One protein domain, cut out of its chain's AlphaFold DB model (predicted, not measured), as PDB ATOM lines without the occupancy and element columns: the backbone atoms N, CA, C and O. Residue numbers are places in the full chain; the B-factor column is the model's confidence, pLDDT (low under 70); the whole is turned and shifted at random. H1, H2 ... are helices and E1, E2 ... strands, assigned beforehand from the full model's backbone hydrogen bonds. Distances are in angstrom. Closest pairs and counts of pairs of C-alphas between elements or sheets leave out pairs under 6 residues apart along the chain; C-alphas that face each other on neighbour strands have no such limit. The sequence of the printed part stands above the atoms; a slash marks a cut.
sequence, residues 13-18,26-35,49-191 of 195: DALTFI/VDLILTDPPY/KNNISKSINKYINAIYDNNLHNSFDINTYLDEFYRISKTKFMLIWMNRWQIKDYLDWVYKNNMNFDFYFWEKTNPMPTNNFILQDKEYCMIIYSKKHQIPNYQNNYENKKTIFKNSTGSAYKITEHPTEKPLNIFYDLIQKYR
ATOM      1  N   ASP A  13     131.998 158.853 196.733       92.50
ATOM      2  CA  ASP A  13     131.403 159.284 195.471       92.50
ATOM      3  C   ASP A  13     130.065 160.001 195.714       92.50
ATOM      4  O   ASP A  13     129.155 159.470 196.362       92.50
ATOM      5  N   ALA A  14     129.953 161.225 195.191       94.44
ATOM      6  CA  ALA A  14     128.800 162.081 195.432       94.44
ATOM      7  C   ALA A  14     127.520 161.484 194.835       94.44
ATOM      8  O   ALA A  14     126.493 161.469 195.511       94.44
ATOM      9  N   LEU A  15     127.577 160.948 193.612       94.38
ATOM     10  CA  LEU A  15     126.402 160.388 192.944       94.38
ATOM     11  C   LEU A  15     125.847 159.174 193.690       94.38
ATOM     12  O   LEU A  15     124.638 159.063 193.882       94.38
ATOM     13  N   THR A  16     126.729 158.287 194.146       96.12
ATOM     14  CA  THR A  16     126.370 157.114 194.949       96.12
ATOM     15  C   THR A  16     125.654 157.529 196.230       96.12
ATOM     16  O   THR A  16     124.614 156.964 196.568       96.12
ATOM     17  N   PHE A  17     126.163 158.550 196.926       96.00
ATOM     18  CA  PHE A  17     125.501 159.069 198.119       96.00
ATOM     19  C   PHE A  17     124.149 159.713 197.798       96.00
ATOM     20  O   PHE A  17     123.160 159.412 198.466       96.00
ATOM     21  N   ILE A  18     124.076 160.563 196.773       96.88
ATOM     22  CA  ILE A  18     122.833 161.239 196.389       96.88
ATOM     23  C   ILE A  18     121.734 160.219 196.060       96.88
ATOM     24  O   ILE A  18     120.614 160.359 196.549       96.88
ATOM     25  N   VAL A  26     115.869 167.435 200.436       95.38
ATOM     26  CA  VAL A  26     116.815 168.561 200.421       95.38
ATOM     27  C   VAL A  26     116.097 169.895 200.192       95.38
ATOM     28  O   VAL A  26     115.328 170.051 199.245       95.38
ATOM     29  N   ASP A  27     116.365 170.874 201.063       94.06
ATOM     30  CA  ASP A  27     115.775 172.222 200.994       94.06
ATOM     31  C   ASP A  27     116.499 173.150 199.993       94.06
ATOM     32  O   ASP A  27     115.860 173.998 199.371       94.06
ATOM     33  N   LEU A  28     117.821 173.006 199.843       95.31
ATOM     34  CA  LEU A  28     118.659 173.797 198.936       95.31
ATOM     35  C   LEU A  28     119.803 172.937 198.395       95.31
ATOM     36  O   LEU A  28     120.537 172.322 199.167       95.31
ATOM     37  N   ILE A  29     119.979 172.954 197.075       96.94
ATOM     38  CA  ILE A  29     121.158 172.408 196.400       96.94
ATOM     39  C   ILE A  29     122.009 173.589 195.941       96.94
ATOM     40  O   ILE A  29     121.554 174.407 195.144       96.94
ATOM     41  N   LEU A  30     123.231 173.675 196.460       96.38
ATOM     42  CA  LEU A  30     124.249 174.643 196.066       96.38
ATOM     43  C   LEU A  30     125.550 173.873 195.861       96.38
ATOM     44  O   LEU A  30     126.088 173.321 196.818       96.38
ATOM     45  N   THR A  31     126.016 173.793 194.620       95.00
ATOM     46  CA  THR A  31     127.147 172.933 194.260       95.00
ATOM     47  C   THR A  31     128.087 173.603 193.270       95.00
ATOM     48  O   THR A  31     127.706 174.511 192.533       95.00
ATOM     49  N   ASP A  32     129.323 173.128 193.275       92.81
ATOM     50  CA  ASP A  32     130.431 173.562 192.438       92.81
ATOM     51  C   ASP A  32     131.164 172.318 191.908       92.81
ATOM     52  O   ASP A  32     132.171 171.884 192.471       92.81
ATOM     53  N   PRO A  33     130.573 171.642 190.908       91.00
ATOM     54  CA  PRO A  33     131.110 170.403 190.368       91.00
ATOM     55  C   PRO A  33     132.389 170.639 189.545       91.00
ATOM     56  O   PRO A  33     132.663 171.761 189.123       91.00
ATOM     57  N   PRO A  34     133.164 169.579 189.247       86.00
ATOM     58  CA  PRO A  34     134.305 169.662 188.341       86.00
ATOM     59  C   PRO A  34     133.925 170.243 186.975       86.00
ATOM     60  O   PRO A  34     132.882 169.925 186.391       86.00
ATOM     61  N   TYR A  35     134.797 171.100 186.452       82.62
ATOM     62  CA  TYR A  35     134.572 171.794 185.193       82.62
ATOM     63  C   TYR A  35     135.270 171.093 184.033       82.62
ATOM     64  O   TYR A  35     136.376 170.572 184.170       82.62
ATOM     65  N   LYS A  49     160.451 181.071 181.453       58.44
ATOM     66  CA  LYS A  49     161.346 182.166 181.888       58.44
ATOM     67  C   LYS A  49     160.688 183.284 182.729       58.44
ATOM     68  O   LYS A  49     161.414 184.030 183.377       58.44
ATOM     69  N   ASN A  50     159.350 183.403 182.778       68.75
ATOM     70  CA  ASN A  50     158.663 184.583 183.346       68.75
ATOM     71  C   ASN A  50     157.641 184.199 184.446       68.75
ATOM     72  O   ASN A  50     157.032 183.133 184.395       68.75
ATOM     73  N   ASN A  51     157.393 185.081 185.427       67.19
ATOM     74  CA  ASN A  51     156.531 184.789 186.593       67.19
ATOM     75  C   ASN A  51     155.078 184.424 186.230       67.19
ATOM     76  O   ASN A  51     154.489 183.546 186.855       67.19
ATOM     77  N   ILE A  52     154.516 185.042 185.187       62.59
ATOM     78  CA  ILE A  52     153.148 184.764 184.719       62.59
ATOM     79  C   ILE A  52     153.015 183.302 184.273       62.59
ATOM     80  O   ILE A  52     152.074 182.618 184.665       62.59
ATOM     81  N   SER A  53     153.977 182.790 183.503       64.75
ATOM     82  CA  SER A  53     153.915 181.429 182.968       64.75
ATOM     83  C   SER A  53     154.179 180.353 184.027       64.75
ATOM     84  O   SER A  53     153.666 179.242 183.896       64.75
ATOM     85  N   LYS A  54     154.883 180.686 185.118       68.44
ATOM     86  CA  LYS A  54     154.956 179.834 186.319       68.44
ATOM     87  C   LYS A  54     153.602 179.729 187.024       68.44
ATOM     88  O   LYS A  54     153.170 178.620 187.326       68.44
ATOM     89  N   SER A  55     152.900 180.848 187.225       65.25
ATOM     90  CA  SER A  55     151.570 180.853 187.857       65.25
ATOM     91  C   SER A  55     150.522 180.090 187.039       65.25
ATOM     92  O   SER A  55     149.748 179.327 187.617       65.25
ATOM     93  N   ILE A  56     150.536 180.221 185.701       69.50
ATOM     94  CA  ILE A  56     149.669 179.432 184.802       69.50
ATOM     95  C   ILE A  56     149.963 177.936 184.954       69.50
ATOM     96  O   ILE A  56     149.042 177.150 185.158       69.50
ATOM     97  N   ASN A  57     151.238 177.537 184.891       71.50
ATOM     98  CA  ASN A  57     151.619 176.129 185.020       71.50
ATOM     99  C   ASN A  57     151.238 175.549 186.384       71.50
ATOM    100  O   ASN A  57     150.737 174.432 186.431       71.50
ATOM    101  N   LYS A  58     151.415 176.306 187.476       72.31
ATOM    102  CA  LYS A  58     151.011 175.874 188.822       72.31
ATOM    103  C   LYS A  58     149.508 175.597 188.896       72.31
ATOM    104  O   LYS A  58     149.102 174.583 189.454       72.31
ATOM    105  N   TYR A  59     148.687 176.467 188.305       70.69
ATOM    106  CA  TYR A  59     147.238 176.270 188.233       70.69
ATOM    107  C   TYR A  59     146.859 175.044 187.389       70.69
ATOM    108  O   TYR A  59     146.059 174.222 187.828       70.69
ATOM    109  N   ILE A  60     147.473 174.886 186.210       72.06
ATOM    110  CA  ILE A  60     147.256 173.728 185.330       72.06
ATOM    111  C   ILE A  60     147.638 172.427 186.044       72.06
ATOM    112  O   ILE A  60     146.840 171.495 186.068       72.06
ATOM    113  N   ASN A  61     148.827 172.373 186.652       73.06
ATOM    114  CA  ASN A  61     149.300 171.208 187.395       73.06
ATOM    115  C   ASN A  61     148.327 170.854 188.524       73.06
ATOM    116  O   ASN A  61     147.896 169.711 188.594       73.06
ATOM    117  N   ALA A  62     147.871 171.838 189.306       71.31
ATOM    118  CA  ALA A  62     146.903 171.597 190.372       71.31
ATOM    119  C   ALA A  62     145.559 171.038 189.861       71.31
ATOM    120  O   ALA A  62     144.963 170.203 190.536       71.31
ATOM    121  N   ILE A  63     145.081 171.439 188.677       71.44
ATOM    122  CA  ILE A  63     143.872 170.849 188.072       71.44
ATOM    123  C   ILE A  63     144.100 169.382 187.686       71.44
ATOM    124  O   ILE A  63     143.239 168.541 187.949       71.44
ATOM    125  N   TYR A  64     145.241 169.070 187.064       71.00
ATOM    126  CA  TYR A  64     145.574 167.695 186.681       71.00
ATOM    127  C   TYR A  64     145.779 166.802 187.907       71.00
ATOM    128  O   TYR A  64     145.177 165.735 187.973       71.00
ATOM    129  N   ASP A  65     146.562 167.257 188.888       75.44
ATOM    130  CA  ASP A  65     146.896 166.493 190.094       75.44
ATOM    131  C   ASP A  65     145.649 166.201 190.960       75.44
ATOM    132  O   ASP A  65     145.613 165.194 191.659       75.44
ATOM    133  N   ASN A  66     144.597 167.028 190.864       66.81
ATOM    134  CA  ASN A  66     143.312 166.817 191.547       66.81
ATOM    135  C   ASN A  66     142.216 166.194 190.650       66.81
ATOM    136  O   ASN A  66     141.055 166.160 191.047       66.81
ATOM    137  N   ASN A  67     142.542 165.720 189.437       68.25
ATOM    138  CA  ASN A  67     141.580 165.157 188.471       68.25
ATOM    139  C   ASN A  67     140.378 166.072 188.133       68.25
ATOM    140  O   ASN A  67     139.316 165.599 187.736       68.25
ATOM    141  N   LEU A  68     140.551 167.395 188.215       65.81
ATOM    142  CA  LEU A  68     139.482 168.387 188.015       65.81
ATOM    143  C   LEU A  68     139.257 168.767 186.540       65.81
ATOM    144  O   LEU A  68     138.634 169.788 186.269       65.81
ATOM    145  N   HIS A  69     139.810 168.008 185.591       62.50
ATOM    146  CA  HIS A  69     139.782 168.323 184.154       62.50
ATOM    147  C   HIS A  69     138.697 167.570 183.371       62.50
ATOM    148  O   HIS A  69     138.364 167.978 182.257       62.50
ATOM    149  N   ASN A  70     138.143 166.501 183.945       64.81
ATOM    150  CA  ASN A  70     137.092 165.711 183.316       64.81
ATOM    151  C   ASN A  70     135.727 166.227 183.781       64.81
ATOM    152  O   ASN A  70     135.495 166.382 184.981       64.81
ATOM    153  N   SER A  71     134.827 166.501 182.832       67.19
ATOM    154  CA  SER A  71     133.428 166.785 183.168       67.19
ATOM    155  C   SER A  71     132.803 165.585 183.885       67.19
ATOM    156  O   SER A  71     133.289 164.458 183.794       67.19
ATOM    157  N   PHE A  72     131.694 165.825 184.571       82.06
ATOM    158  CA  PHE A  72     130.860 164.791 185.171       82.06
ATOM    159  C   PHE A  72     129.625 164.522 184.297       82.06
ATOM    160  O   PHE A  72     129.351 165.261 183.346       82.06
ATOM    161  N   ASP A  73     128.873 163.470 184.623       89.19
ATOM    162  CA  ASP A  73     127.587 163.175 183.986       89.19
ATOM    163  C   ASP A  73     126.513 164.173 184.451       89.19
ATOM    164  O   ASP A  73     125.781 163.939 185.414       89.19
ATOM    165  N   ILE A  74     126.463 165.321 183.769       91.94
ATOM    166  CA  ILE A  74     125.577 166.443 184.097       91.94
ATOM    167  C   ILE A  74     124.118 165.986 184.176       91.94
ATOM    168  O   ILE A  74     123.439 166.306 185.149       91.94
ATOM    169  N   ASN A  75     123.642 165.208 183.201       94.19
ATOM    170  CA  ASN A  75     122.237 164.800 183.141       94.19
ATOM    171  C   ASN A  75     121.851 163.929 184.339       94.19
ATOM    172  O   ASN A  75     120.875 164.240 185.019       94.19
ATOM    173  N   THR A  76     122.642 162.896 184.647       96.12
ATOM    174  CA  THR A  76     122.336 161.992 185.766       96.12
ATOM    175  C   THR A  76     122.343 162.726 187.107       96.12
ATOM    176  O   THR A  76     121.490 162.480 187.960       96.12
ATOM    177  N   TYR A  77     123.273 163.661 187.310       97.25
ATOM    178  CA  TYR A  77     123.291 164.476 188.527       97.25
ATOM    179  C   TYR A  77     122.099 165.433 188.608       97.25
ATOM    180  O   TYR A  77     121.526 165.578 189.683       97.25
ATOM    181  N   LEU A  78     121.709 166.077 187.504       97.69
ATOM    182  CA  LEU A  78     120.548 166.971 187.485       97.69
ATOM    183  C   LEU A  78     119.233 166.219 187.728       97.69
ATOM    184  O   LEU A  78     118.383 166.729 188.458       97.69
ATOM    185  N   ASP A  79     119.086 165.006 187.191       98.06
ATOM    186  CA  ASP A  79     117.935 164.135 187.462       98.06
ATOM    187  C   ASP A  79     117.843 163.801 188.960       98.06
ATOM    188  O   ASP A  79     116.788 163.943 189.584       98.06
ATOM    189  N   GLU A  80     118.971 163.450 189.577       98.38
ATOM    190  CA  GLU A  80     119.036 163.162 191.007       98.38
ATOM    191  C   GLU A  80     118.835 164.411 191.883       98.38
ATOM    192  O   GLU A  80     118.117 164.365 192.884       98.38
ATOM    193  N   PHE A  81     119.391 165.561 191.496       98.19
ATOM    194  CA  PHE A  81     119.144 166.842 192.161       98.19
ATOM    195  C   PHE A  81     117.671 167.239 192.089       98.19
ATOM    196  O   PHE A  81     117.099 167.695 193.084       98.19
ATOM    197  N   TYR A  82     117.035 167.040 190.937       97.75
ATOM    198  CA  TYR A  82     115.602 167.236 190.787       97.75
ATOM    199  C   TYR A  82     114.829 166.304 191.723       97.75
ATOM    200  O   TYR A  82     113.929 166.758 192.429       97.75
ATOM    201  N   ARG A  83     115.189 165.019 191.786       98.19
ATOM    202  CA  ARG A  83     114.521 164.018 192.630       98.19
ATOM    203  C   ARG A  83     114.569 164.371 194.122       98.19
ATOM    204  O   ARG A  83     113.530 164.355 194.781       98.19
ATOM    205  N   ILE A  84     115.741 164.729 194.648       98.25
ATOM    206  CA  ILE A  84     115.930 164.987 196.089       98.25
ATOM    207  C   ILE A  84     115.487 166.392 196.529       98.25
ATOM    208  O   ILE A  84     115.269 166.615 197.719       98.25
ATOM    209  N   SER A  85     115.401 167.361 195.611       96.88
ATOM    210  CA  SER A  85     115.065 168.753 195.943       96.88
ATOM    211  C   SER A  85     113.565 168.921 196.166       96.88
ATOM    212  O   SER A  85     112.775 168.682 195.256       96.88
ATOM    213  N   LYS A  86     113.160 169.429 197.333       94.88
ATOM    214  CA  LYS A  86     111.740 169.686 197.655       94.88
ATOM    215  C   LYS A  86     111.073 170.692 196.730       94.88
ATOM    216  O   LYS A  86     109.886 170.603 196.447       94.88
ATOM    217  N   THR A  87     111.827 171.698 196.303       94.56
ATOM    218  CA  THR A  87     111.321 172.834 195.518       94.56
ATOM    219  C   THR A  87     111.790 172.787 194.071       94.56
ATOM    220  O   THR A  87     111.470 173.684 193.290       94.56
ATOM    221  N   LYS A  88     112.557 171.750 193.702       96.50
ATOM    222  CA  LYS A  88     113.205 171.619 192.391       96.50
ATOM    223  C   LYS A  88     114.026 172.869 192.042       96.50
ATOM    224  O   LYS A  88     114.078 173.280 190.886       96.50
ATOM    225  N   PHE A  89     114.606 173.489 193.072       96.62
ATOM    226  CA  PHE A  89     115.468 174.661 193.000       96.62
ATOM    227  C   PHE A  89     116.909 174.238 193.283       96.62
ATOM    228  O   PHE A  89     117.169 173.532 194.264       96.62
ATOM    229  N   MET A  90     117.835 174.671 192.432       97.50
ATOM    230  CA  MET A  90     119.258 174.374 192.564       97.50
ATOM    231  C   MET A  90     120.122 175.505 191.998       97.50
ATOM    232  O   MET A  90     119.741 176.193 191.049       97.50
ATOM    233  N   LEU A  91     121.290 175.678 192.606       97.62
ATOM    234  CA  LEU A  91     122.330 176.625 192.223       97.62
ATOM    235  C   LEU A  91     123.588 175.832 191.879       97.62
ATOM    236  O   LEU A  91     124.105 175.093 192.723       97.62
ATOM    237  N   ILE A  92     124.063 175.963 190.645       97.12
ATOM    238  CA  ILE A  92     125.176 175.159 190.139       97.12
ATOM    239  C   ILE A  92     126.224 176.086 189.542       97.12
ATOM    240  O   ILE A  92     125.986 176.721 188.514       97.12
ATOM    241  N   TRP A  93     127.386 176.157 190.184       95.56
ATOM    242  CA  TRP A  93     128.551 176.837 189.633       95.56
ATOM    243  C   TRP A  93     129.105 176.052 188.442       95.56
ATOM    244  O   TRP A  93     129.094 174.824 188.424       95.56
ATOM    245  N   MET A  94     129.523 176.766 187.402       91.50
ATOM    246  CA  MET A  94     130.008 176.173 186.161       91.50
ATOM    247  C   MET A  94     130.947 177.109 185.412       91.50
ATOM    248  O   MET A  94     130.953 178.334 185.590       91.50
ATOM    249  N   ASN A  95     131.708 176.526 184.491       85.81
ATOM    250  CA  ASN A  95     132.351 177.303 183.449       85.81
ATOM    251  C   ASN A  95     131.417 177.497 182.241       85.81
ATOM    252  O   ASN A  95     130.380 176.851 182.100       85.81
ATOM    253  N   ARG A  96     131.824 178.380 181.322       86.88
ATOM    254  CA  ARG A  96     131.036 178.688 180.122       86.88
ATOM    255  C   ARG A  96     130.825 177.496 179.180       86.88
ATOM    256  O   ARG A  96     129.879 177.503 178.404       86.88
ATOM    257  N   TRP A  97     131.737 176.524 179.193       85.50
ATOM    258  CA  TRP A  97     131.750 175.419 178.234       85.50
ATOM    259  C   TRP A  97     130.652 174.406 178.532       85.50
ATOM    260  O   TRP A  97     130.115 173.818 177.603       85.50
ATOM    261  N   GLN A  98     130.276 174.269 179.802       89.44
ATOM    262  CA  GLN A  98     129.214 173.363 180.235       89.44
ATOM    263  C   GLN A  98     127.812 173.982 180.113       89.44
ATOM    264  O   GLN A  98     126.827 173.262 180.231       89.44
ATOM    265  N   ILE A  99     127.684 175.297 179.857       93.19
ATOM    266  CA  ILE A  99     126.381 175.998 179.816       93.19
ATOM    267  C   ILE A  99     125.396 175.301 178.874       93.19
ATOM    268  O   ILE A  99     124.231 175.142 179.230       93.19
ATOM    269  N   LYS A 100     125.856 174.875 177.692       94.00
ATOM    270  CA  LYS A 100     124.994 174.199 176.719       94.00
ATOM    271  C   LYS A 100     124.401 172.910 177.297       94.00
ATOM    272  O   LYS A 100     123.199 172.713 177.185       94.00
ATOM    273  N   ASP A 101     125.217 172.084 177.944       92.12
ATOM    274  CA  ASP A 101     124.783 170.795 178.491       92.12
ATOM    275  C   ASP A 101     123.718 170.977 179.584       92.12
ATOM    276  O   ASP A 101     122.719 170.257 179.617       92.12
ATOM    277  N   TYR A 102     123.876 171.995 180.438       96.25
ATOM    278  CA  TYR A 102     122.850 172.354 181.421       96.25
ATOM    279  C   TYR A 102     121.563 172.861 180.757       96.25
ATOM    280  O   TYR A 102     120.469 172.475 181.168       96.25
ATOM    281  N   LEU A 103     121.672 173.715 179.731       97.50
ATOM    282  CA  LEU A 103     120.506 174.251 179.022       97.50
ATOM    283  C   LEU A 103     119.719 173.157 178.299       97.50
ATOM    284  O   LEU A 103     118.490 173.164 178.354       97.50
ATOM    285  N   ASP A 104     120.401 172.193 177.680       97.31
ATOM    286  CA  ASP A 104     119.755 171.049 177.036       97.31
ATOM    287  C   ASP A 104     118.876 170.283 178.045       97.31
ATOM    288  O   ASP A 104     117.709 169.993 177.760       97.31
ATOM    289  N   TRP A 105     119.387 170.026 179.257       97.81
ATOM    290  CA  TRP A 105     118.609 169.392 180.326       97.81
ATOM    291  C   TRP A 105     117.438 170.267 180.799       97.81
ATOM    292  O   TRP A 105     116.323 169.766 180.977       97.81
ATOM    293  N   VAL A 106     117.660 171.575 180.973       98.12
ATOM    294  CA  VAL A 106     116.632 172.539 181.403       98.12
ATOM    295  C   VAL A 106     115.460 172.572 180.424       98.12
ATOM    296  O   VAL A 106     114.305 172.487 180.850       98.12
ATOM    297  N   TYR A 107     115.738 172.658 179.121       97.81
ATOM    298  CA  TYR A 107     114.699 172.680 178.093       97.81
ATOM    299  C   TYR A 107     113.971 171.344 177.998       97.81
ATOM    300  O   TYR A 107     112.738 171.327 177.990       97.81
ATOM    301  N   LYS A 108     114.713 170.228 178.011       97.69
ATOM    302  CA  LYS A 108     114.140 168.874 178.010       97.69
ATOM    303  C   LYS A 108     113.151 168.667 179.161       97.69
ATOM    304  O   LYS A 108     112.096 168.075 178.957       97.69
ATOM    305  N   ASN A 109     113.467 169.177 180.351       96.75
ATOM    306  CA  ASN A 109     112.657 169.006 181.560       96.75
ATOM    307  C   ASN A 109     111.675 170.163 181.826       96.75
ATOM    308  O   ASN A 109     111.040 170.207 182.882       96.75
ATOM    309  N   ASN A 110     111.517 171.096 180.877       96.75
ATOM    310  CA  ASN A 110     110.607 172.242 180.975       96.75
ATOM    311  C   ASN A 110     110.822 173.096 182.248       96.75
ATOM    312  O   ASN A 110     109.871 173.562 182.885       96.75
ATOM    313  N   MET A 111     112.085 173.297 182.618       97.56
ATOM    314  CA  MET A 111     112.499 174.092 183.775       97.56
ATOM    315  C   MET A 111     112.718 175.560 183.384       97.56
ATOM    316  O   MET A 111     112.813 175.898 182.204       97.56
ATOM    317  N   ASN A 112     112.775 176.445 184.377       97.12
ATOM    318  CA  ASN A 112     113.272 177.806 184.200       97.12
ATOM    319  C   ASN A 112     114.741 177.879 184.610       97.12
ATOM    320  O   ASN A 112     115.203 177.091 185.442       97.12
ATOM    321  N   PHE A 113     115.443 178.870 184.068       97.06
ATOM    322  CA  PHE A 113     116.808 179.169 184.460       97.06
ATOM    323  C   PHE A 113     117.073 180.674 184.526       97.06
ATOM    324  O   PHE A 113     116.334 181.472 183.952       97.06
ATOM    325  N   ASP A 114     118.128 181.036 185.246       95.75
ATOM    326  CA  ASP A 114     118.741 182.366 185.269       95.75
ATOM    327  C   ASP A 114     120.224 182.206 185.664       95.75
ATOM    328  O   ASP A 114     120.692 181.083 185.877       95.75
ATOM    329  N   PHE A 115     120.976 183.298 185.781       95.81
ATOM    330  CA  PHE A 115     122.391 183.265 186.139       95.81
ATOM    331  C   PHE A 115     122.733 184.210 187.282       95.81
ATOM    332  O   PHE A 115     122.316 185.362 187.321       95.81
ATOM    333  N   TYR A 116     123.607 183.723 188.154       95.69
ATOM    334  CA  TYR A 116     124.535 184.545 188.907       95.69
ATOM    335  C   TYR A 116     125.870 184.630 188.177       95.69
ATOM    336  O   TYR A 116     126.343 183.653 187.590       95.69
ATOM    337  N   PHE A 117     126.510 185.786 188.283       93.62
ATOM    338  CA  PHE A 117     127.865 186.013 187.814       93.62
ATOM    339  C   PHE A 117     128.738 186.415 188.988       93.62
ATOM    340  O   PHE A 117     128.388 187.309 189.757       93.62
ATOM    341  N   TRP A 118     129.900 185.791 189.102       91.50
ATOM    342  CA  TRP A 118     130.971 186.321 189.929       91.50
ATOM    343  C   TRP A 118     131.954 187.058 189.029       91.50
ATOM    344  O   TRP A 118     132.697 186.424 188.289       91.50
ATOM    345  N   GLU A 119     131.947 188.386 189.095       90.25
ATOM    346  CA  GLU A 119     132.934 189.269 188.480       90.25
ATOM    347  C   GLU A 119     134.195 189.313 189.355       90.25
ATOM    348  O   GLU A 119     134.185 189.751 190.513       90.25
ATOM    349  N   LYS A 120     135.294 188.835 188.783       85.75
ATOM    350  CA  LYS A 120     136.622 188.812 189.383       85.75
ATOM    351  C   LYS A 120     137.228 190.198 189.239       85.75
ATOM    352  O   LYS A 120     137.433 190.664 188.125       85.75
ATOM    353  N   THR A 121     137.567 190.845 190.351       83.81
ATOM    354  CA  THR A 121     138.144 192.205 190.316       83.81
ATOM    355  C   THR A 121     139.631 192.239 189.943       83.81
ATOM    356  O   THR A 121     140.171 193.301 189.651       83.81
ATOM    357  N   ASN A 122     140.307 191.086 189.930       81.31
ATOM    358  CA  ASN A 122     141.729 190.930 189.594       81.31
ATOM    359  C   ASN A 122     141.982 189.671 188.732       81.31
ATOM    360  O   ASN A 122     142.751 188.788 189.124       81.31
ATOM    361  N   PRO A 123     141.311 189.527 187.577       78.88
ATOM    362  CA  PRO A 123     141.431 188.320 186.777       78.88
ATOM    363  C   PRO A 123     142.849 188.160 186.239       78.88
ATOM    364  O   PRO A 123     143.532 189.135 185.918       78.88
ATOM    365  N   MET A 124     143.291 186.910 186.120       72.56
ATOM    366  CA  MET A 124     144.597 186.630 185.549       72.56
ATOM    367  C   MET A 124     144.631 187.106 184.087       72.56
ATOM    368  O   MET A 124     143.754 186.717 183.311       72.56
ATOM    369  N   PRO A 125     145.617 187.927 183.686       70.25
ATOM    370  CA  PRO A 125     145.712 188.400 182.313       70.25
ATOM    371  C   PRO A 125     145.947 187.227 181.356       70.25
ATOM    372  O   PRO A 125     146.793 186.363 181.601       70.25
ATOM    373  N   THR A 126     145.203 187.205 180.252       62.69
ATOM    374  CA  THR A 126     145.316 186.196 179.194       62.69
ATOM    375  C   THR A 126     145.888 186.828 177.930       62.69
ATOM    376  O   THR A 126     145.313 187.781 177.412       62.69
ATOM    377  N   ASN A 127     146.977 186.279 177.384       51.72
ATOM    378  CA  ASN A 127     147.442 186.678 176.052       51.72
ATOM    379  C   ASN A 127     146.567 185.999 174.984       51.72
ATOM    380  O   ASN A 127     146.411 184.779 175.008       51.72
ATOM    381  N   ASN A 128     146.039 186.788 174.045       56.97
ATOM    382  CA  ASN A 128     145.313 186.362 172.833       56.97
ATOM    383  C   ASN A 128     143.898 185.776 173.019       56.97
ATOM    384  O   ASN A 128     143.346 185.222 172.070       56.97
ATOM    385  N   PHE A 129     143.275 185.922 174.192       71.69
ATOM    386  CA  PHE A 129     141.898 185.472 174.435       71.69
ATOM    387  C   PHE A 129     141.082 186.519 175.191       71.69
ATOM    388  O   PHE A 129     141.639 187.364 175.891       71.69
ATOM    389  N   ILE A 130     139.752 186.424 175.076       77.25
ATOM    390  CA  ILE A 130     138.819 187.197 175.902       77.25
ATOM    391  C   ILE A 130     139.106 186.898 177.375       77.25
ATOM    392  O   ILE A 130     139.154 185.728 177.778       77.25
ATOM    393  N   LEU A 131     139.255 187.969 178.153       80.06
ATOM    394  CA  LEU A 131     139.562 187.921 179.575       80.06
ATOM    395  C   LEU A 131     138.560 187.035 180.324       80.06
ATOM    396  O   LEU A 131     137.343 187.157 180.176       80.06
ATOM    397  N   GLN A 132     139.084 186.122 181.137       79.56
ATOM    398  CA  GLN A 132     138.289 185.228 181.978       79.56
ATOM    399  C   GLN A 132     138.003 185.883 183.330       79.56
ATOM    400  O   GLN A 132     138.410 185.408 184.388       79.56
ATOM    401  N   ASP A 133     137.304 187.008 183.262       85.38
ATOM    402  CA  ASP A 133     136.960 187.878 184.385       85.38
ATOM    403  C   ASP A 133     135.736 187.437 185.177       85.38
ATOM    404  O   ASP A 133     135.368 188.102 186.138       85.38
ATOM    405  N   LYS A 134     135.096 186.328 184.806       87.38
ATOM    406  CA  LYS A 134     133.872 185.889 185.467       87.38
ATOM    407  C   LYS A 134     133.710 184.387 185.567       87.38
ATOM    408  O   LYS A 134     134.181 183.636 184.711       87.38
ATOM    409  N   GLU A 135     133.006 183.981 186.614       89.44
ATOM    410  CA  GLU A 135     132.431 182.646 186.769       89.44
ATOM    411  C   GLU A 135     130.908 182.719 186.765       89.44
ATOM    412  O   GLU A 135     130.319 183.760 187.063       89.44
ATOM    413  N   TYR A 136     130.287 181.606 186.391       93.75
ATOM    414  CA  TYR A 136     128.854 181.498 186.177       93.75
ATOM    415  C   TYR A 136     128.280 180.565 187.235       93.75
ATOM    416  O   TYR A 136     128.857 179.520 187.525       93.75
ATOM    417  N   CYS A 137     127.121 180.910 187.772       96.31
ATOM    418  CA  CYS A 137     126.294 179.991 188.534       96.31
ATOM    419  C   CYS A 137     124.904 179.992 187.918       96.31
ATOM    420  O   CYS A 137     124.215 181.008 187.946       96.31
ATOM    421  N   MET A 138     124.487 178.864 187.350       97.31
ATOM    422  CA  MET A 138     123.134 178.735 186.829       97.31
ATOM    423  C   MET A 138     122.172 178.504 187.989       97.31
ATOM    424  O   MET A 138     122.389 177.650 188.850       97.31
ATOM    425  N   ILE A 139     121.102 179.283 187.993       97.06
ATOM    426  CA  ILE A 139     119.924 179.059 188.815       97.06
ATOM    427  C   ILE A 139     118.997 178.193 187.977       97.06
ATOM    428  O   ILE A 139     118.624 178.610 186.889       97.06
ATOM    429  N   ILE A 140     118.609 177.020 188.467       97.69
ATOM    430  CA  ILE A 140     117.610 176.167 187.813       97.69
ATOM    431  C   ILE A 140     116.444 175.993 188.775       97.69
ATOM    432  O   ILE A 140     116.643 175.685 189.953       97.69
ATOM    433  N   TYR A 141     115.222 176.214 188.292       96.44
ATOM    434  CA  TYR A 141     114.034 176.175 189.137       96.44
ATOM    435  C   TYR A 141     112.781 175.727 188.392       96.44
ATOM    436  O   TYR A 141     112.616 175.944 187.190       96.44
ATOM    437  N   SER A 142     111.874 175.071 189.114       95.31
ATOM    438  CA  SER A 142     110.612 174.605 188.544       95.31
ATOM    439  C   SER A 142     109.671 175.764 188.233       95.31
ATOM    440  O   SER A 142     109.518 176.689 189.023       95.31
ATOM    441  N   LYS A 143     108.943 175.649 187.115       91.94
ATOM    442  CA  LYS A 143     107.829 176.546 186.761       91.94
ATOM    443  C   LYS A 143     106.643 176.464 187.732       91.94
ATOM    444  O   LYS A 143     105.804 177.355 187.741       91.94
ATOM    445  N   LYS A 144     106.545 175.377 188.507       90.06
ATOM    446  CA  LYS A 144     105.404 175.079 189.389       90.06
ATOM    447  C   LYS A 144     105.662 175.432 190.855       90.06
ATOM    448  O   LYS A 144     104.710 175.604 191.606       90.06
ATOM    449  N   HIS A 145     106.927 175.514 191.266       86.19
ATOM    450  CA  HIS A 145     107.310 175.753 192.657       86.19
ATOM    451  C   HIS A 145     107.825 177.178 192.833       86.19
ATOM    452  O   HIS A 145     108.448 177.746 191.938       86.19
ATOM    453  N   GLN A 146     107.586 177.755 194.008       83.94
ATOM    454  CA  GLN A 146     108.164 179.047 194.355       83.94
ATOM    455  C   GLN A 146     109.652 178.894 194.671       83.94
ATOM    456  O   GLN A 146     110.076 177.916 195.290       83.94
ATOM    457  N   ILE A 147     110.431 179.905 194.289       88.25
ATOM    458  CA  ILE A 147     111.834 180.014 194.677       88.25
ATOM    459  C   ILE A 147     111.917 180.108 196.218       88.25
ATOM    460  O   ILE A 147     111.240 180.957 196.811       88.25
ATOM    461  N   PRO A 148     112.726 179.264 196.887       87.31
ATOM    462  CA  PRO A 148     112.840 179.255 198.344       87.31
ATOM    463  C   PRO A 148     113.224 180.622 198.917       87.31
ATOM    464  O   PRO A 148     114.162 181.250 198.436       87.31
ATOM    465  N   ASN A 149     112.512 181.070 199.960       86.06
ATOM    466  CA  ASN A 149     112.783 182.332 200.670       86.06
ATOM    467  C   ASN A 149     112.933 183.552 199.737       86.06
ATOM    468  O   ASN A 149     113.630 184.515 200.062       86.06
ATOM    469  N   TYR A 150     112.255 183.531 198.584       81.44
ATOM    470  CA  TYR A 150     112.309 184.625 197.629       81.44
ATOM    471  C   TYR A 150     111.805 185.924 198.258       81.44
ATOM    472  O   TYR A 150     110.676 186.022 198.741       81.44
ATOM    473  N   GLN A 151     112.663 186.939 198.238       81.12
ATOM    474  CA  GLN A 151     112.366 188.271 198.738       81.12
ATOM    475  C   GLN A 151     112.382 189.239 197.565       81.12
ATOM    476  O   GLN A 151     113.428 189.506 196.974       81.12
ATOM    477  N   ASN A 152     111.212 189.782 197.242       79.56
ATOM    478  CA  ASN A 152     111.018 190.671 196.105       79.56
ATOM    479  C   ASN A 152     111.497 192.106 196.405       79.56
ATOM    480  O   ASN A 152     110.702 193.040 196.399       79.56
ATOM    481  N   ASN A 153     112.789 192.287 196.685       86.75
ATOM    482  CA  ASN A 153     113.405 193.604 196.864       86.75
ATOM    483  C   ASN A 153     114.592 193.799 195.909       86.75
ATOM    484  O   ASN A 153     115.107 192.835 195.346       86.75
ATOM    485  N   TYR A 154     114.983 195.056 195.697       82.56
ATOM    486  CA  TYR A 154     115.993 195.433 194.704       82.56
ATOM    487  C   TYR A 154     117.344 194.741 194.937       82.56
ATOM    488  O   TYR A 154     117.910 194.164 194.012       82.56
ATOM    489  N   GLU A 155     117.817 194.718 196.182       81.75
ATOM    490  CA  GLU A 155     119.095 194.098 196.546       81.75
ATOM    491  C   GLU A 155     119.091 192.587 196.280       81.75
ATOM    492  O   GLU A 155     120.002 192.053 195.650       81.75
ATOM    493  N   ASN A 156     118.004 191.900 196.630       79.50
ATOM    494  CA  ASN A 156     117.835 190.474 196.359       79.50
ATOM    495  C   ASN A 156     117.574 190.144 194.885       79.50
ATOM    496  O   ASN A 156     117.524 188.967 194.535       79.50
ATOM    497  N   LYS A 157     117.439 191.124 193.997       83.50
ATOM    498  CA  LYS A 157     117.391 190.879 192.549       83.50
ATOM    499  C   LYS A 157     118.751 191.013 191.878       83.50
ATOM    500  O   LYS A 157     118.874 190.648 190.715       83.50
ATOM    501  N   LYS A 158     119.773 191.500 192.588       87.38
ATOM    502  CA  LYS A 158     121.131 191.560 192.046       87.38
ATOM    503  C   LYS A 158     121.659 190.147 191.813       87.38
ATOM    504  O   LYS A 158     121.529 189.272 192.673       87.38
ATOM    505  N   THR A 159     122.262 189.961 190.646       90.81
ATOM    506  CA  THR A 159     122.819 188.688 190.179       90.81
ATOM    507  C   THR A 159     124.330 188.734 189.965       90.81
ATOM    508  O   THR A 159     124.919 187.756 189.516       90.81
ATOM    509  N   ILE A 160     124.982 189.849 190.303       91.06
ATOM    510  CA  ILE A 160     126.424 190.033 190.122       91.06
ATOM    511  C   ILE A 160     127.092 190.155 191.490       91.06
ATOM    512  O   ILE A 160     126.802 191.080 192.248       91.06
ATOM    513  N   PHE A 161     128.016 189.242 191.771       89.50
ATOM    514  CA  PHE A 161     128.939 189.308 192.897       89.50
ATOM    515  C   PHE A 161     130.268 189.885 192.417       89.50
ATOM    516  O   PHE A 161     130.809 189.418 191.416       89.50
ATOM    517  N   LYS A 162     130.813 190.878 193.124       86.12
ATOM    518  CA  LYS A 162     132.123 191.466 192.815       86.12
ATOM    519  C   LYS A 162     133.107 191.120 193.923       86.12
ATOM    520  O   LYS A 162     133.034 191.683 195.011       86.12
ATOM    521  N   ASN A 163     134.035 190.208 193.645       80.81
ATOM    522  CA  ASN A 163     135.041 189.762 194.612       80.81
ATOM    523  C   ASN A 163     136.375 189.498 193.912       80.81
ATOM    524  O   ASN A 163     136.392 189.059 192.759       80.81
ATOM    525  N   SER A 164     137.497 189.731 194.598       72.19
ATOM    526  CA  SER A 164     138.806 189.357 194.057       72.19
ATOM    527  C   SER A 164     139.030 187.842 194.134       72.19
ATOM    528  O   SER A 164     138.374 187.113 194.876       72.19
ATOM    529  N   THR A 165     139.954 187.358 193.319       67.38
ATOM    530  CA  THR A 165     140.493 185.999 193.317       67.38
ATOM    531  C   THR A 165     141.853 185.972 194.007       67.38
ATOM    532  O   THR A 165     142.598 186.952 193.963       67.38
ATOM    533  N   GLY A 166     142.222 184.841 194.612       61.88
ATOM    534  CA  GLY A 166     143.582 184.610 195.110       61.88
ATOM    535  C   GLY A 166     143.687 184.368 196.616       61.88
ATOM    536  O   GLY A 166     142.696 184.130 197.302       61.88
ATOM    537  N   SER A 167     144.925 184.394 197.117       54.12
ATOM    538  CA  SER A 167     145.310 183.970 198.474       54.12
ATOM    539  C   SER A 167     144.646 184.745 199.610       54.12
ATOM    540  O   SER A 167     144.601 184.234 200.719       54.12
ATOM    541  N   ALA A 168     144.107 185.940 199.350       55.66
ATOM    542  CA  ALA A 168     143.379 186.721 200.351       55.66
ATOM    543  C   ALA A 168     142.102 186.018 200.853       55.66
ATOM    544  O   ALA A 168     141.632 186.327 201.943       55.66
ATOM    545  N   TYR A 169     141.562 185.073 200.072       55.66
ATOM    546  CA  TYR A 169     140.375 184.289 200.428       55.66
ATOM    547  C   TYR A 169     140.606 182.779 200.434       55.66
ATOM    548  O   TYR A 169     139.685 182.050 200.781       55.66
ATOM    549  N   LYS A 170     141.793 182.301 200.033       64.12
ATOM    550  CA  LYS A 170     142.103 180.870 200.104       64.12
ATOM    551  C   LYS A 170     142.371 180.499 201.550       64.12
ATOM    552  O   LYS A 170     143.407 180.865 202.099       64.12
ATOM    553  N   ILE A 171     141.439 179.770 202.140       74.38
ATOM    554  CA  ILE A 171     141.610 179.165 203.458       74.38
ATOM    555  C   ILE A 171     142.310 177.813 203.303       74.38
ATOM    556  O   ILE A 171     142.997 177.357 204.214       74.38
ATOM    557  N   THR A 172     142.162 177.183 202.136       79.25
ATOM    558  CA  THR A 172     142.682 175.852 201.842       79.25
ATOM    559  C   THR A 172     143.668 175.859 200.676       79.25
ATOM    560  O   THR A 172     143.828 176.836 199.939       79.25
ATOM    561  N   GLU A 173     144.321 174.719 200.463       78.88
ATOM    562  CA  GLU A 173     145.183 174.498 199.299       78.88
ATOM    563  C   GLU A 173     144.391 174.222 198.008       78.88
ATOM    564  O   GLU A 173     144.982 174.117 196.930       78.88
ATOM    565  N   HIS A 174     143.054 174.142 198.076       78.69
ATOM    566  CA  HIS A 174     142.233 173.768 196.933       78.69
ATOM    567  C   HIS A 174     142.380 174.783 195.780       78.69
ATOM    568  O   HIS A 174     142.300 176.008 195.974       78.69
ATOM    569  N   PRO A 175     142.611 174.324 194.533       73.56
ATOM    570  CA  PRO A 175     142.911 175.222 193.421       73.56
ATOM    571  C   PRO A 175     141.731 176.120 193.051       73.56
ATOM    572  O   PRO A 175     141.960 177.276 192.688       73.56
ATOM    573  N   THR A 176     140.503 175.621 193.195       78.62
ATOM    574  CA  THR A 176     139.264 176.266 192.741       78.62
ATOM    575  C   THR A 176     138.358 176.705 193.894       78.62
ATOM    576  O   THR A 176     137.148 176.734 193.723       78.62
ATOM    577  N   GLU A 177     138.911 177.030 195.069       83.00
ATOM    578  CA  GLU A 177     138.146 177.571 196.209       83.00
ATOM    579  C   GLU A 177     137.441 178.895 195.852       83.00
ATOM    580  O   GLU A 177     138.058 179.814 195.301       83.00
ATOM    581  N   LYS A 178     136.140 178.982 196.158       84.19
ATOM    582  CA  LYS A 178     135.305 180.174 195.931       84.19
ATOM    583  C   LYS A 178     135.288 181.046 197.193       84.19
ATOM    584  O   LYS A 178     135.333 180.501 198.295       84.19
ATOM    585  N   PRO A 179     135.155 182.378 197.067       84.75
ATOM    586  CA  PRO A 179     134.998 183.258 198.220       84.75
ATOM    587  C   PRO A 179     133.802 182.858 199.099       84.75
ATOM    588  O   PRO A 179     132.673 182.736 198.614       84.75
ATOM    589  N   LEU A 180     134.040 182.689 200.405       85.12
ATOM    590  CA  LEU A 180     133.016 182.249 201.365       85.12
ATOM    591  C   LEU A 180     131.791 183.166 201.415       85.12
ATOM    592  O   LEU A 180     130.676 182.687 201.623       85.12
ATOM    593  N   ASN A 181     131.981 184.474 201.223       87.12
ATOM    594  CA  ASN A 181     130.896 185.451 201.274       87.12
ATOM    595  C   ASN A 181     129.819 185.163 200.219       87.12
ATOM    596  O   ASN A 181     128.638 185.277 200.519       87.12
ATOM    597  N   ILE A 182     130.208 184.706 199.023       89.94
ATOM    598  CA  ILE A 182     129.257 184.385 197.953       89.94
ATOM    599  C   ILE A 182     128.362 183.212 198.376       89.94
ATOM    600  O   ILE A 182     127.142 183.269 198.233       89.94
ATOM    601  N   PHE A 183     128.951 182.155 198.947       90.88
ATOM    602  CA  PHE A 183     128.185 181.010 199.447       90.88
ATOM    603  C   PHE A 183     127.295 181.398 200.627       90.88
ATOM    604  O   PHE A 183     126.140 180.979 200.680       90.88
ATOM    605  N   TYR A 184     127.805 182.222 201.542       90.06
ATOM    606  CA  TYR A 184     127.026 182.741 202.660       90.06
ATOM    607  C   TYR A 184     125.794 183.514 202.171       90.06
ATOM    608  O   TYR A 184     124.677 183.195 202.578       90.06
ATOM    609  N   ASP A 185     125.967 184.454 201.241       90.50
ATOM    610  CA  ASP A 185     124.875 185.263 200.696       90.50
ATOM    611  C   ASP A 185     123.822 184.395 199.994       90.50
ATOM    612  O   ASP A 185     122.621 184.541 200.244       90.50
ATOM    613  N   LEU A 186     124.254 183.436 199.167       92.75
ATOM    614  CA  LEU A 186     123.352 182.510 198.477       92.75
ATOM    615  C   LEU A 186     122.574 181.622 199.459       92.75
ATOM    616  O   LEU A 186     121.359 181.468 199.316       92.75
ATOM    617  N   ILE A 187     123.234 181.076 200.483       92.19
ATOM    618  CA  ILE A 187     122.569 180.275 201.517       92.19
ATOM    619  C   ILE A 187     121.556 181.133 202.276       92.19
ATOM    620  O   ILE A 187     120.414 180.719 202.452       92.19
ATOM    621  N   GLN A 188     121.916 182.346 202.695       89.75
ATOM    622  CA  GLN A 188     121.002 183.223 203.431       89.75
ATOM    623  C   GLN A 188     119.785 183.631 202.594       89.75
ATOM    624  O   GLN A 188     118.672 183.723 203.124       89.75
ATOM    625  N   LYS A 189     119.983 183.823 201.288       90.00
ATOM    626  CA  LYS A 189     118.931 184.171 200.333       90.00
ATOM    627  C   LYS A 189     117.958 183.023 200.088       90.00
ATOM    628  O   LYS A 189     116.758 183.268 200.070       90.00
ATOM    629  N   TYR A 190     118.444 181.785 199.980       91.81
ATOM    630  CA  TYR A 190     117.636 180.645 199.527       91.81
ATOM    631  C   TYR A 190     117.389 179.548 200.571       91.81
ATOM    632  O   TYR A 190     116.693 178.576 200.287       91.81
ATOM    633  N   ARG A 191     117.911 179.671 201.796       87.75
ATOM    634  CA  ARG A 191     117.591 178.724 202.875       87.75
ATOM    635  C   ARG A 191     116.098 178.737 203.197       87.75
ATOM    636  O   ARG A 191     115.452 179.784 203.200       87.75
TER     637      ARG A 191
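What this domain is: This is residues 13 to 18, 26 to 35 and 49 to 191 of the 195 residues of the protein "Site-specific DNA-methyltransferase" of Spiroplasma citri (UniProt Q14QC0). A five-stranded sheet, curled like part of a barrel, has H5 lodged on one face between its two edge strands E1 and E5, and H4 packed on the opposite face. H3 grazes the sheet and joins H4 to the small H1, while H2 reaches away from this body as an arm. The printed part has 159 residues with five named helices and five named strands, in the order H1 E1 H2 H3 E2 H4 E3 E4 E5 H5; the class is mixed, helices and strands. The sheet runs E1 E2 E4 E3 E5 and is mixed, parallel and antiparallel. The whole is compact, with a radius of gyration of the C-alphas of 16.9 A, and only just elongated, with spans of 57 by 37 by 30 A.

Where its parts are: H1, residues 14 to 18, begins at C-alpha 14 (128.800, 162.081, 195.432). E1 is residues 29 to 31. H2, residues 51 to 65, is 21.0 A long and begins at C-alpha 51 (156.531, 184.789, 186.593). H3, residues 74 to 84, is 15.5 A long. E2 is residues 90 to 94, and H4, residues 99 to 108, is 14.3 A long. E3, residues 112 to 120, is 26.3 A long; E4, residues 134 to 141, is 22.4 A long. E5 is residues 160 to 163, and H5, residues 180 to 190, is 15.6 A long and ends at C-alpha 190 (117.636, 180.645, 199.527).

How they stand to each other: E1 and E2 are parallel at 9 degrees, with N 91 and O 29 2.9 A apart, within hydrogen-bond range. E2 and E4 are antiparallel at 154 degrees, with N 92 and O 138 at 3.0 A. E3 and E4 form a hairpin, antiparallel at 159 degrees, with N 116 and O 137 at 2.8 A. E3 and E5 are parallel at 26 degrees, with N 161 and O 117 at 2.8 A. E2, H4 and E3 make a split strand-helix-strand unit, two strands running the same way with E4 between them; its crossover is right-handed. H4 is over E4 and E3 at a height of 9.5 A. H5, on the opposite face, is at a height of 7.3 A, over none of the strands; the closest C-alphas of E5 and H5, Phe 161 and Ile 182, are 7.1 A apart. H3 only grazes the sheet with residues 78 to 84. H3 touches H4, closest at C-alphas 75 and 105, 6.5 A, at a steep tilt of 52 degrees, the same way. H1 touches H3, closest at C-alphas 15 and 77, 6.8 A. H2 is not on the sheet and touches no helix. In H1, H2, H3, H4 and H5 every O i to N i+4 pair is within hydrogen-bond range.

The domain as a whole: The two C-alphas farthest apart, Lys 49 and Lys 144, are 56.9 A apart. Residues 19 to 25 and 36 to 48 are not printed, with C-alpha gaps of 10.3 A and 28.9 A across the cuts. The links E3 to E4, E4 to E5 and E5 to H5 are long. The model's pLDDT is under 70 in residues 49 to 56, 66 to 71, 126 to 128 and 165 to 170.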